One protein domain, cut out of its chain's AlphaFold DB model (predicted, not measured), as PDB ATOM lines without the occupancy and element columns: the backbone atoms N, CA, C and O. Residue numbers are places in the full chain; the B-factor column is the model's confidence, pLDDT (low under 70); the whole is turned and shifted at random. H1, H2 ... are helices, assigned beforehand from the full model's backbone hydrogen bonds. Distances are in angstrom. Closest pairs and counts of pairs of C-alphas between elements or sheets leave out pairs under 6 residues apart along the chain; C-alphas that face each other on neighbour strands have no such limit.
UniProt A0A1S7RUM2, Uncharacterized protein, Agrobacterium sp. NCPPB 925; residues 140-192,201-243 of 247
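What this domain is: This is residues 140 to 192 and 201 to 243 of the 247 residues of an uncharacterized protein of Agrobacterium sp. NCPPB 925 (UniProt A0A1S7RUM2). One long helix, H1, makes one side of this model, and H2 and H5 pack slantwise on its inner part, with H2 in the middle between H1 and H4. H4 packs on H2 by its last turns, and its other end reaches away from H1 to H3, which makes the far end of the longest axis; residues 201 to 206 and 212 to 217 there stick out. The printed part has 96 residues with five named helices, H1 to H5 in order along the chain, and no named strand: the class is all helix. The whole is compact, with a radius of gyration of the C-alphas of 14.4 A and spans of 44 by 33 by 24 A.

How they stand to each other: Start at H1, residues 140 to 162, which touches H2, residues 175 to 189, with its residues 143 to 153 alone. Look there for their closest C-alphas, those of Ala 146 and Ala 180, 4.5 A apart, at a steep tilt of 54 degrees, opposite ways. H2 is the hub, touching three other helices. H3, residues 202 to 211, touches H4, residues 216 to 229, only at the corner and only just, with 3 pairs of C-alphas within 8 A; the closest are those of Leu 210 and Ile 218, 6.9 A apart. H4 touches H2 with residues 223 to 228 alone, the closest C-alphas being those of Gln 178 and Thr 227, 5.1 A apart, at a steep tilt of 45 degrees, opposite ways. H5, residues 231 to 241, touches H1 at a steep tilt of 65 degrees, opposite ways, with the C-alphas of Val 150 and Cys 235 closest at 5.5 A. H5 also touches H2, with the C-alphas of Gln 178 and Gln 231 closest at 7.1 A. The helix packing is mostly crossed, the helices standing at steep tilts to each other: leaving out H3 and H4, which touch only at the corner, 0 of the 4 pairs of helices that touch are at a shallow tilt. H4 and H5 are close but not clearly touching, about perpendicular at 80 degrees. H1 is apart from H3 and H4. In H1, H2, H3, H4 and H5 every O i to N i+4 pair is within hydrogen-bond range.

Where its parts are: Find C-alpha 140 at (105.373, 100.698, 116.531); from there H1 runs 33.0 A to C-alpha 162. H2 begins at C-alpha 175, (107.095, 116.678, 129.646), and is 20.9 A long. H3 is 14.1 A, H4 is 19.9 A and H5 is 15.3 A, ending at C-alpha 241, (112.794, 114.916, 108.118).

The domain as a whole: The C-alphas farthest apart are those of Ala 163 and Glu 213, 44.4 A. Residues 193 to 200 are not printed, and C-alphas 192 and 201 are 21.3 A apart across the cut. The link from H1 to H2 is long. Expect low confidence, pLDDT under 70, at residues 168 to 173, 188 to 192, 202 to 205, 212 to 214 and 241 to 243.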
ATOM      1  N   GLU A 140     105.818  99.972 117.733       71.38
ATOM      2  CA  GLU A 140     105.373 100.698 116.531       71.38
ATOM      3  C   GLU A 140     104.187 101.627 116.824       71.38
ATOM      4  O   GLU A 140     104.138 102.756 116.331       71.38
ATOM      5  N   VAL A 141     103.252 101.188 117.672       75.62
ATOM      6  CA  VAL A 141     102.116 102.021 118.104       75.62
ATOM      7  C   VAL A 141     102.594 103.200 118.955       75.62
ATOM      8  O   VAL A 141     102.133 104.328 118.758       75.62
ATOM      9  N   ARG A 142     103.538 102.962 119.875       78.44
ATOM     10  CA  ARG A 142     104.144 104.018 120.701       78.44
ATOM     11  C   ARG A 142     104.886 105.040 119.841       78.44
ATOM     12  O   ARG A 142     104.746 106.239 120.072       78.44
ATOM     13  N   LEU A 143     105.607 104.583 118.821       80.06
ATOM     14  CA  LEU A 143     106.339 105.447 117.898       80.06
ATOM     15  C   LEU A 143     105.416 106.305 117.042       80.06
ATOM     16  O   LEU A 143     105.641 107.509 116.912       80.06
ATOM     17  N   GLU A 144     104.347 105.725 116.501       81.06
ATOM     18  CA  GLU A 144     103.367 106.494 115.732       81.06
ATOM     19  C   GLU A 144     102.683 107.550 116.615       81.06
ATOM     20  O   GLU A 144     102.498 108.702 116.209       81.06
ATOM     21  N   GLN A 145     102.394 107.198 117.871       81.06
ATOM     22  CA  GLN A 145     101.884 108.143 118.857       81.06
ATOM     23  C   GLN A 145     102.892 109.262 119.163       81.06
ATOM     24  O   GLN A 145     102.501 110.432 119.205       81.06
ATOM     25  N   ALA A 146     104.176 108.944 119.338       81.31
ATOM     26  CA  ALA A 146     105.227 109.933 119.564       81.31
ATOM     27  C   ALA A 146     105.357 110.904 118.374       81.31
ATOM     28  O   ALA A 146     105.370 112.124 118.565       81.31
ATOM     29  N   ARG A 147     105.317 110.396 117.131       83.00
ATOM     30  CA  ARG A 147     105.286 111.232 115.912       83.00
ATOM     31  C   ARG A 147     104.073 112.154 115.875       83.00
ATOM     32  O   ARG A 147     104.201 113.330 115.523       83.00
ATOM     33  N   ALA A 148     102.898 111.643 116.237       83.31
ATOM     34  CA  ALA A 148     101.675 112.437 116.283       83.31
ATOM     35  C   ALA A 148     101.769 113.571 117.319       83.31
ATOM     36  O   ALA A 148     101.391 114.706 117.016       83.31
ATOM     37  N   ILE A 149     102.327 113.292 118.504       84.50
ATOM     38  CA  ILE A 149     102.565 114.293 119.556       84.50
ATOM     39  C   ILE A 149     103.504 115.391 119.048       84.50
ATOM     40  O   ILE A 149     103.168 116.570 119.153       84.50
ATOM     41  N   VAL A 150     104.631 115.027 118.433       86.25
ATOM     42  CA  VAL A 150     105.609 115.990 117.900       86.25
ATOM     43  C   VAL A 150     105.013 116.858 116.784       86.25
ATOM     44  O   VAL A 150     105.198 118.079 116.778       86.25
ATOM     45  N   LYS A 151     104.226 116.270 115.871       83.38
ATOM     46  CA  LYS A 151     103.504 117.013 114.819       83.38
ATOM     47  C   LYS A 151     102.496 117.999 115.406       83.38
ATOM     48  O   LYS A 151     102.442 119.154 114.977       83.38
ATOM     49  N   ALA A 152     101.721 117.565 116.397       83.56
ATOM     50  CA  ALA A 152     100.750 118.416 117.075       83.56
ATOM     51  C   ALA A 152     101.432 119.557 117.848       83.56
ATOM     52  O   ALA A 152     100.988 120.703 117.762       83.56
ATOM     53  N   ALA A 153     102.537 119.269 118.540       84.88
ATOM     54  CA  ALA A 153     103.330 120.260 119.261       84.88
ATOM     55  C   ALA A 153     103.912 121.315 118.310       84.88
ATOM     56  O   ALA A 153     103.803 122.515 118.572       84.88
ATOM     57  N   HIS A 154     104.446 120.895 117.159       85.31
ATOM     58  CA  HIS A 154     104.912 121.827 116.134       85.31
ATOM     59  C   HIS A 154     103.779 122.731 115.624       85.31
ATOM     60  O   HIS A 154     103.935 123.951 115.605       85.31
ATOM     61  N   ALA A 155     102.624 122.157 115.275       85.25
ATOM     62  CA  ALA A 155     101.472 122.924 114.802       85.25
ATOM     63  C   ALA A 155     100.959 123.923 115.856       85.25
ATOM     64  O   ALA A 155     100.600 125.054 115.520       85.25
ATOM     65  N   LEU A 156     100.960 123.533 117.133       85.50
ATOM     66  CA  LEU A 156     100.607 124.417 118.242       85.50
ATOM     67  C   LEU A 156     101.603 125.576 118.383       85.50
ATOM     68  O   LEU A 156     101.186 126.714 118.597       85.50
ATOM     69  N   ASN A 157     102.901 125.305 118.252       83.75
ATOM     70  CA  ASN A 157     103.940 126.332 118.326       83.75
ATOM     71  C   ASN A 157     103.817 127.337 117.174       83.75
ATOM     72  O   ASN A 157     103.838 128.544 117.418       83.75
ATOM     73  N   GLU A 158     103.578 126.865 115.950       85.50
ATOM     74  CA  GLU A 158     103.311 127.731 114.795       85.50
ATOM     75  C   GLU A 158     102.036 128.565 114.991       85.50
ATOM     76  O   GLU A 158     102.025 129.763 114.709       85.50
ATOM     77  N   ALA A 159     100.971 127.977 115.546       84.81
ATOM     78  CA  ALA A 159      99.739 128.703 115.847       84.81
ATOM     79  C   ALA A 159      99.949 129.796 116.910       84.81
ATOM     80  O   ALA A 159      99.415 130.899 116.776       84.81
ATOM     81  N   LYS A 160     100.756 129.526 117.946       81.81
ATOM     82  CA  LYS A 160     101.141 130.526 118.955       81.81
ATOM     83  C   LYS A 160     101.965 131.654 118.326       81.81
ATOM     84  O   LYS A 160     101.667 132.822 118.565       81.81
ATOM     85  N   LEU A 161     102.944 131.336 117.480       84.06
ATOM     86  CA  LEU A 161     103.711 132.352 116.749       84.06
ATOM     87  C   LEU A 161     102.798 133.212 115.862       84.06
ATOM     88  O   LEU A 161     102.876 134.440 115.905       84.06
ATOM     89  N   ALA A 162     101.880 132.588 115.122       85.25
ATOM     90  CA  ALA A 162     100.918 133.282 114.265       85.25
ATOM     91  C   ALA A 162      99.948 134.179 115.055       85.25
ATOM     92  O   ALA A 162      99.545 135.235 114.571       85.25
ATOM     93  N   ALA A 163      99.608 133.793 116.286       84.44
ATOM     94  CA  ALA A 163      98.812 134.599 117.209       84.44
ATOM     95  C   ALA A 163      99.607 135.745 117.874       84.44
ATOM     96  O   ALA A 163      99.040 136.497 118.667       84.44
ATOM     97  N   GLY A 164     100.896 135.907 117.549       83.31
ATOM     98  CA  GLY A 164     101.742 136.998 118.034       83.31
ATOM     99  C   GLY A 164     102.393 136.743 119.394       83.31
ATOM    100  O   GLY A 164     102.868 137.688 120.027       83.31
ATOM    101  N   TYR A 165     102.423 135.491 119.863       80.31
ATOM    102  CA  TYR A 165     103.171 135.145 121.070       80.31
ATOM    103  C   TYR A 165     104.678 135.298 120.826       80.31
ATOM    104  O   TYR A 165     105.194 134.968 119.758       80.31
ATOM    105  N   SER A 166     105.398 135.786 121.840       78.94
ATOM    106  CA  SER A 166     106.861 135.852 121.810       78.94
ATOM    107  C   SER A 166     107.454 134.437 121.786       78.94
ATOM    108  O   SER A 166     106.978 133.596 122.551       78.94
ATOM    109  N   PRO A 167     108.518 134.163 121.003       73.12
ATOM    110  CA  PRO A 167     109.186 132.858 120.985       73.12
ATOM    111  C   PRO A 167     109.599 132.362 122.380       73.12
ATOM    112  O   PRO A 167     109.406 131.197 122.704       73.12
ATOM    113  N   ALA A 168     110.052 133.271 123.250       69.38
ATOM    114  CA  ALA A 168     110.436 132.962 124.632       69.38
ATOM    115  C   ALA A 168     109.252 132.588 125.549       69.38
ATOM    116  O   ALA A 168     109.447 132.194 126.691       69.38
ATOM    117  N   SER A 169     108.012 132.768 125.090       66.50
ATOM    118  CA  SER A 169     106.790 132.372 125.806       66.50
ATOM    119  C   SER A 169     106.188 131.072 125.264       66.50
ATOM    120  O   SER A 169     105.173 130.604 125.778       66.50
ATOM    121  N   ILE A 170     106.776 130.517 124.199       67.75
ATOM    122  CA  ILE A 170     106.343 129.274 123.547       67.75
ATOM    123  C   ILE A 170     107.135 128.077 124.079       67.75
ATOM    124  O   ILE A 170     106.603 126.970 124.074       67.75
ATOM    125  N   THR A 171     108.339 128.320 124.605       62.53
ATOM    126  CA  THR A 171     109.120 127.389 125.429       62.53
ATOM    127  C   THR A 171     108.377 127.133 126.742       62.53
ATOM    128  O   THR A 171     108.576 127.817 127.745       62.53
ATOM    129  N   LEU A 172     107.420 126.215 126.696       57.91
ATOM    130  CA  LEU A 172     106.843 125.581 127.869       57.91
ATOM    131  C   LEU A 172     107.431 124.182 127.914       57.91
ATOM    132  O   LEU A 172     107.263 123.451 126.941       57.91
ATOM    133  N   ASP A 173     108.089 123.853 129.024       65.81
ATOM    134  CA  ASP A 173     108.660 122.537 129.309       65.81
ATOM    135  C   ASP A 173     107.536 121.495 129.354       65.81
ATOM    136  O   ASP A 173     106.963 121.190 130.406       65.81
ATOM    137  N   ASP A 174     107.140 121.001 128.185       78.38
ATOM    138  CA  ASP A 174     106.086 120.011 128.070       78.38
ATOM    139  C   ASP A 174     106.727 118.632 128.193       78.38
ATOM    140  O   ASP A 174     107.394 118.145 127.280       78.38
ATOM    141  N   THR A 175     106.537 118.002 129.348       82.81
ATOM    142  CA  THR A 175     107.095 116.678 129.646       82.81
ATOM    143  C   THR A 175     106.532 115.586 128.736       82.81
ATOM    144  O   THR A 175     107.184 114.564 128.531       82.81
ATOM    145  N   ILE A 176     105.351 115.795 128.141       82.44
ATOM    146  CA  ILE A 176     104.766 114.872 127.161       82.44
ATOM    147  C   ILE A 176     105.509 114.996 125.829       82.44
ATOM    148  O   ILE A 176     105.821 113.983 125.204       82.44
ATOM    149  N   VAL A 177     105.820 116.225 125.407       82.38
ATOM    150  CA  VAL A 177     106.628 116.470 124.202       82.38
ATOM    151  C   VAL A 177     108.058 115.983 124.413       82.38
ATOM    152  O   VAL A 177     108.603 115.341 123.523       82.38
ATOM    153  N   GLN A 178     108.630 116.210 125.597       80.75
ATOM    154  CA  GLN A 178     109.949 115.703 125.970       80.75
ATOM    155  C   GLN A 178     110.020 114.182 125.815       80.75
ATOM    156  O   GLN A 178     110.884 113.687 125.099       80.75
ATOM    157  N   GLN A 179     109.078 113.444 126.415       82.19
ATOM    158  CA  GLN A 179     109.053 111.983 126.315       82.19
ATOM    159  C   GLN A 179     108.883 111.508 124.867       82.19
ATOM    160  O   GLN A 179     109.571 110.587 124.444       82.19
ATOM    161  N   ALA A 180     108.010 112.156 124.091       81.06
ATOM    162  CA  ALA A 180     107.819 111.817 122.683       81.06
ATOM    163  C   ALA A 180     109.080 112.076 121.838       81.06
ATOM    164  O   ALA A 180     109.386 111.291 120.946       81.06
ATOM    165  N   LEU A 181     109.822 113.154 122.112       81.56
ATOM    166  CA  LEU A 181     111.100 113.425 121.452       81.56
ATOM    167  C   LEU A 181     112.151 112.375 121.825       81.56
ATOM    168  O   LEU A 181     112.840 111.886 120.934       81.56
ATOM    169  N   THR A 182     112.247 112.002 123.102       83.75
ATOM    170  CA  THR A 182     113.154 110.942 123.560       83.75
ATOM    171  C   THR A 182     112.844 109.614 122.875       83.75
ATOM    172  O   THR A 182     113.746 109.021 122.292       83.75
ATOM    173  N   ASP A 183     111.574 109.192 122.853       81.81
ATOM    174  CA  ASP A 183     111.157 107.933 122.223       81.81
ATOM    175  C   ASP A 183     111.548 107.882 120.731       81.81
ATOM    176  O   ASP A 183     112.025 106.857 120.248       81.81
ATOM    177  N   LEU A 184     111.401 108.995 119.996       81.00
ATOM    178  CA  LEU A 184     111.801 109.065 118.585       81.00
ATOM    179  C   LEU A 184     113.320 109.019 118.398       81.00
ATOM    180  O   LEU A 184     113.799 108.303 117.521       81.00
ATOM    181  N   LEU A 185     114.070 109.769 119.208       79.06
ATOM    182  CA  LEU A 185     115.528 109.837 119.100       79.06
ATOM    183  C   LEU A 185     116.188 108.499 119.457       79.06
ATOM    184  O   LEU A 185     117.124 108.090 118.774       79.06
ATOM    185  N   THR A 186     115.681 107.793 120.472       78.06
ATOM    186  CA  THR A 186     116.191 106.470 120.860       78.06
ATOM    187  C   THR A 186     115.974 105.437 119.755       78.06
ATOM    188  O   THR A 186     116.889 104.688 119.437       78.06
ATOM    189  N   THR A 187     114.808 105.424 119.105       70.38
ATOM    190  CA  THR A 187     114.561 104.481 118.003       70.38
ATOM    191  C   THR A 187     115.318 104.843 116.723       70.38
ATOM    192  O   THR A 187     115.755 103.954 115.993       70.38
ATOM    193  N   GLU A 188     115.501 106.131 116.415       64.06
ATOM    194  CA  GLU A 188     116.316 106.545 115.263       64.06
ATOM    195  C   GLU A 188     117.813 106.254 115.459       64.06
ATOM    196  O   GLU A 188     118.509 105.996 114.468       64.06
ATOM    197  N   ALA A 189     118.297 106.220 116.708       58.28
ATOM    198  CA  ALA A 189     119.665 105.814 117.040       58.28
ATOM    199  C   ALA A 189     119.962 104.362 116.622       58.28
ATOM    200  O   ALA A 189     121.051 104.084 116.119       58.28
ATOM    201  N   ASP A 190     118.976 103.463 116.706       54.28
ATOM    202  CA  ASP A 190     119.108 102.075 116.238       54.28
ATOM    203  C   ASP A 190     119.080 101.950 114.700       54.28
ATOM    204  O   ASP A 190     119.480 100.925 114.139       54.28
ATOM    205  N   ALA A 191     118.617 102.988 113.993       52.28
ATOM    206  CA  ALA A 191     118.351 102.954 112.556       52.28
ATOM    207  C   ALA A 191     119.366 103.720 111.683       52.28
ATOM    208  O   ALA A 191     119.389 103.507 110.465       52.28
ATOM    209  N   THR A 192     120.199 104.611 112.238       48.16
ATOM    210  CA  THR A 192     121.039 105.512 111.424       48.16
ATOM    211  C   THR A 192     122.512 105.113 111.312       48.16
ATOM    212  O   THR A 192     123.295 105.101 112.254       48.16
ATOM    213  N   THR A 201     132.300 122.838 112.275       72.31
ATOM    214  CA  THR A 201     131.664 123.933 113.031       72.31
ATOM    215  C   THR A 201     132.038 123.861 114.516       72.31
ATOM    216  O   THR A 201     132.491 122.827 115.005       72.31
ATOM    217  N   VAL A 202     131.853 124.960 115.260       69.25
ATOM    218  CA  VAL A 202     132.043 124.959 116.727       69.25
ATOM    219  C   VAL A 202     131.094 123.959 117.397       69.25
ATOM    220  O   VAL A 202     131.500 123.281 118.332       69.25
ATOM    221  N   GLY A 203     129.871 123.820 116.870       68.88
ATOM    222  CA  GLY A 203     128.909 122.816 117.321       68.88
ATOM    223  C   GLY A 203     129.416 121.392 117.111       68.88
ATOM    224  O   GLY A 203     129.399 120.612 118.050       68.88
ATOM    225  N   ASN A 204     129.965 121.077 115.934       69.31
ATOM    226  CA  ASN A 204     130.496 119.737 115.657       69.31
ATOM    227  C   ASN A 204     131.688 119.404 116.559       69.31
ATOM    228  O   ASN A 204     131.738 118.317 117.107       69.31
ATOM    229  N   LYS A 205     132.586 120.364 116.815       69.62
ATOM    230  CA  LYS A 205     133.689 120.164 117.773       69.62
ATOM    231  C   LYS A 205     133.212 119.947 119.209       69.62
ATOM    232  O   LYS A 205     133.872 119.239 119.958       69.62
ATOM    233  N   LEU A 206     132.124 120.605 119.608       74.44
ATOM    234  CA  LEU A 206     131.523 120.408 120.926       74.44
ATOM    235  C   LEU A 206     130.884 119.020 121.022       74.44
ATOM    236  O   LEU A 206     131.102 118.336 122.011       74.44
ATOM    237  N   VAL A 207     130.151 118.599 119.991       76.06
ATOM    238  CA  VAL A 207     129.572 117.253 119.902       76.06
ATOM    239  C   VAL A 207     130.675 116.191 119.903       76.06
ATOM    240  O   VAL A 207     130.605 115.276 120.706       76.06
ATOM    241  N   ASP A 208     131.745 116.358 119.122       72.31
ATOM    242  CA  ASP A 208     132.903 115.448 119.125       72.31
ATOM    243  C   ASP A 208     133.596 115.381 120.496       72.31
ATOM    244  O   ASP A 208     134.089 114.330 120.892       72.31
ATOM    245  N   LEU A 209     133.659 116.500 121.229       74.31
ATOM    246  CA  LEU A 209     134.246 116.537 122.571       74.31
ATOM    247  C   LEU A 209     133.362 115.825 123.599       74.31
ATOM    248  O   LEU A 209     133.885 115.176 124.497       74.31
ATOM    249  N   LEU A 210     132.044 115.984 123.488       73.81
ATOM    250  CA  LEU A 210     131.085 115.415 124.432       73.81
ATOM    251  C   LEU A 210     130.817 113.930 124.165       73.81
ATOM    252  O   LEU A 210     130.700 113.167 125.112       73.81
ATOM    253  N   LEU A 211     130.761 113.528 122.893       71.69
ATOM    254  CA  LEU A 211     130.497 112.150 122.464       71.69
ATOM    255  C   LEU A 211     131.786 111.341 122.223       71.69
ATOM    256  O   LEU A 211     131.735 110.150 121.939       71.69
ATOM    257  N   GLY A 212     132.961 111.975 122.300       67.06
ATOM    258  CA  GLY A 212     134.252 111.337 122.025       67.06
ATOM    259  C   GLY A 212     134.756 110.394 123.122       67.06
ATOM    260  O   GLY A 212     135.700 109.645 122.871       67.06
ATOM    261  N   GLU A 213     134.156 110.426 124.317       65.19
ATOM    262  CA  GLU A 213     134.537 109.572 125.454       65.19
ATOM    263  C   GLU A 213     133.672 108.303 125.604       65.19
ATOM    264  O   GLU A 213     133.975 107.491 126.474       65.19
ATOM    265  N   ASP A 214     132.675 108.088 124.731       64.31
ATOM    266  CA  ASP A 214     131.746 106.936 124.770       64.31
ATOM    267  C   ASP A 214     131.087 106.768 126.161       64.31
ATOM    268  O   ASP A 214     131.025 105.676 126.734       64.31
ATOM    269  N   ASP A 215     130.657 107.893 126.748       77.69
ATOM    270  CA  ASP A 215     130.045 107.970 128.078       77.69
ATOM    271  C   ASP A 215     128.522 108.147 127.971       77.69
ATOM    272  O   ASP A 215     128.011 109.243 127.727       77.69
ATOM    273  N   ALA A 216     127.791 107.058 128.224       75.56
ATOM    274  CA  ALA A 216     126.330 107.027 128.189       75.56
ATOM    275  C   ALA A 216     125.667 108.029 129.158       75.56
ATOM    276  O   ALA A 216     124.574 108.523 128.879       75.56
ATOM    277  N   ASP A 217     126.323 108.397 130.268       79.00
ATOM    278  CA  ASP A 217     125.778 109.397 131.195       79.00
ATOM    279  C   ASP A 217     125.806 110.808 130.586       79.00
ATOM    280  O   ASP A 217     125.025 111.679 130.993       79.00
ATOM    281  N   ILE A 218     126.744 111.081 129.673       78.25
ATOM    282  CA  ILE A 218     126.826 112.353 128.943       78.25
ATOM    283  C   ILE A 218     125.749 112.387 127.860       78.25
ATOM    284  O   ILE A 218     125.063 113.405 127.731       78.25
ATOM    285  N   ASP A 219     125.545 111.271 127.165       76.56
ATOM    286  CA  ASP A 219     124.512 111.121 126.137       76.56
ATOM    287  C   ASP A 219     123.112 111.348 126.715       76.56
ATOM    288  O   ASP A 219     122.366 112.205 126.228       76.56
ATOM    289  N   ASP A 220     122.785 110.682 127.824       79.94
ATOM    290  CA  ASP A 220     121.489 110.821 128.496       79.94
ATOM    291  C   ASP A 220     121.237 112.261 128.969       79.94
ATOM    292  O   ASP A 220     120.129 112.796 128.839       79.94
ATOM    293  N   LYS A 221     122.272 112.935 129.487       81.25
ATOM    294  CA  LYS A 221     122.169 114.345 129.902       81.25
ATOM    295  C   LYS A 221     121.977 115.269 128.710       81.25
ATOM    296  O   LYS A 221     121.203 116.219 128.811       81.25
ATOM    297  N   LEU A 222     122.660 115.017 127.595       82.69
ATOM    298  CA  LEU A 222     122.501 115.815 126.383       82.69
ATOM    299  C   LEU A 222     121.098 115.680 125.814       82.69
ATOM    300  O   LEU A 222     120.456 116.698 125.546       82.69
ATOM    301  N   VAL A 223     120.599 114.451 125.692       82.12
ATOM    302  CA  VAL A 223     119.225 114.198 125.251       82.12
ATOM    303  C   VAL A 223     118.242 114.869 126.207       82.12
ATOM    304  O   VAL A 223     117.371 115.612 125.755       82.12
ATOM    305  N   GLY A 224     118.414 114.704 127.521       79.62
ATOM    306  CA  GLY A 224     117.561 115.329 128.533       79.62
ATOM    307  C   GLY A 224     117.500 116.855 128.422       79.62
ATOM    308  O   GLY A 224     116.408 117.419 128.379       79.62
ATOM    309  N   CYS A 225     118.652 117.523 128.313       82.38
ATOM    310  CA  CYS A 225     118.721 118.980 128.171       82.38
ATOM    311  C   CYS A 225     118.104 119.456 126.850       82.38
ATOM    312  O   CYS A 225     117.295 120.380 126.833       82.38
ATOM    313  N   LEU A 226     118.440 118.817 125.725       84.31
ATOM    314  CA  LEU A 226     117.965 119.250 124.409       84.31
ATOM    315  C   LEU A 226     116.458 119.020 124.234       84.31
ATOM    316  O   LEU A 226     115.759 119.887 123.708       84.31
ATOM    317  N   THR A 227     115.940 117.884 124.701       79.69
ATOM    318  CA  THR A 227     114.500 117.566 124.650       79.69
ATOM    319  C   THR A 227     113.661 118.403 125.612       79.69
ATOM    320  O   THR A 227     112.436 118.410 125.490       79.69
ATOM    321  N   MET A 228     114.286 119.121 126.543       80.19
ATOM    322  CA  MET A 228     113.616 120.060 127.438       80.19
ATOM    323  C   MET A 228     113.703 121.492 126.896       80.19
ATOM    324  O   MET A 228     112.676 122.128 126.675       80.19
ATOM    325  N   ASP A 229     114.907 121.954 126.560       80.38
ATOM    326  CA  ASP A 229     115.158 123.363 126.236       80.38
ATOM    327  C   ASP A 229     114.960 123.712 124.751       80.38
ATOM    328  O   ASP A 229     114.749 124.876 124.407       80.38
ATOM    329  N   MET A 230     115.033 122.727 123.847       82.00
ATOM    330  CA  MET A 230     114.987 122.936 122.389       82.00
ATOM    331  C   MET A 230     113.791 122.250 121.718       82.00
ATOM    332  O   MET A 230     113.829 121.916 120.529       82.00
ATOM    333  N   GLN A 231     112.708 122.026 122.468       81.06
ATOM    334  CA  GLN A 231     111.508 121.352 121.958       81.06
ATOM    335  C   GLN A 231     110.975 121.950 120.645       81.06
ATOM    336  O   GLN A 231     110.711 121.173 119.720       81.06
ATOM    337  N   PRO A 232     110.827 123.284 120.490       80.75
ATOM    338  CA  PRO A 232     110.311 123.860 119.249       80.75
ATOM    339  C   PRO A 232     111.208 123.571 118.037       80.75
ATOM    340  O   PRO A 232     110.711 123.247 116.953       80.75
ATOM    341  N   GLU A 233     112.525 123.667 118.212       83.19
ATOM    342  CA  GLU A 233     113.525 123.429 117.176       83.19
ATOM    343  C   GLU A 233     113.565 121.959 116.763       83.19
ATOM    344  O   GLU A 233     113.555 121.673 115.561       83.19
ATOM    345  N   LEU A 234     113.567 121.048 117.741       82.12
ATOM    346  CA  LEU A 234     113.578 119.604 117.516       82.12
ATOM    347  C   LEU A 234     112.295 119.139 116.828       82.12
ATOM    348  O   LEU A 234     112.370 118.458 115.805       82.12
ATOM    349  N   CYS A 235     111.123 119.590 117.293       81.62
ATOM    350  CA  CYS A 235     109.851 119.255 116.648       81.62
ATOM    351  C   CYS A 235     109.832 119.707 115.182       81.62
ATOM    352  O   CYS A 235     109.440 118.954 114.293       81.62
ATOM    353  N   ARG A 236     110.307 120.927 114.901       83.62
ATOM    354  CA  ARG A 236     110.391 121.444 113.529       83.62
ATOM    355  C   ARG A 236     111.339 120.618 112.656       83.62
ATOM    356  O   ARG A 236     111.051 120.420 111.476       83.62
ATOM    357  N   LEU A 237     112.487 120.195 113.187       82.94
ATOM    358  CA  LEU A 237     113.449 119.378 112.442       82.94
ATOM    359  C   LEU A 237     112.873 117.998 112.119       82.94
ATOM    360  O   LEU A 237     112.912 117.610 110.952       82.94
ATOM    361  N   LEU A 238     112.269 117.330 113.104       81.00
ATOM    362  CA  LEU A 238     111.679 115.998 112.947       81.00
ATOM    363  C   LEU A 238     110.487 115.993 111.980       81.00
ATOM    364  O   LEU A 238     110.383 115.142 111.101       81.00
ATOM    365  N   VAL A 239     109.617 117.006 112.049       82.81
ATOM    366  CA  VAL A 239     108.510 117.142 111.084       82.81
ATOM    367  C   VAL A 239     109.028 117.368 109.657       82.81
ATOM    368  O   VAL A 239     108.403 116.927 108.692       82.81
ATOM    369  N   ARG A 240     110.179 118.035 109.495       81.00
ATOM    370  CA  ARG A 240     110.813 118.231 108.182       81.00
ATOM    371  C   ARG A 240     111.519 116.973 107.674       81.00
ATOM    372  O   ARG A 240     111.502 116.755 106.464       81.00
ATOM    373  N   SER A 241     112.146 116.171 108.532       69.69
ATOM    374  CA  SER A 241     112.794 114.916 108.118       69.69
ATOM    375  C   SER A 241     111.787 113.830 107.735       69.69
ATOM    376  O   SER A 241     112.077 113.052 106.832       69.69
ATOM    377  N   ASP A 242     110.586 113.850 108.322       60.03
ATOM    378  CA  ASP A 242     109.457 112.970 107.977       60.03
ATOM    379  C   ASP A 242     108.879 113.223 106.569       60.03
ATOM    380  O   ASP A 242     108.168 112.378 106.020       60.03
ATOM    381  N   THR A 243     109.150 114.385 105.957       50.09
ATOM    382  CA  THR A 243     108.752 114.609 104.561       50.09
ATOM    383  C   THR A 243     109.717 113.882 103.624       50.09
ATOM    384  O   THR A 243     110.913 114.189 103.640       50.09
TER     385      THR A 243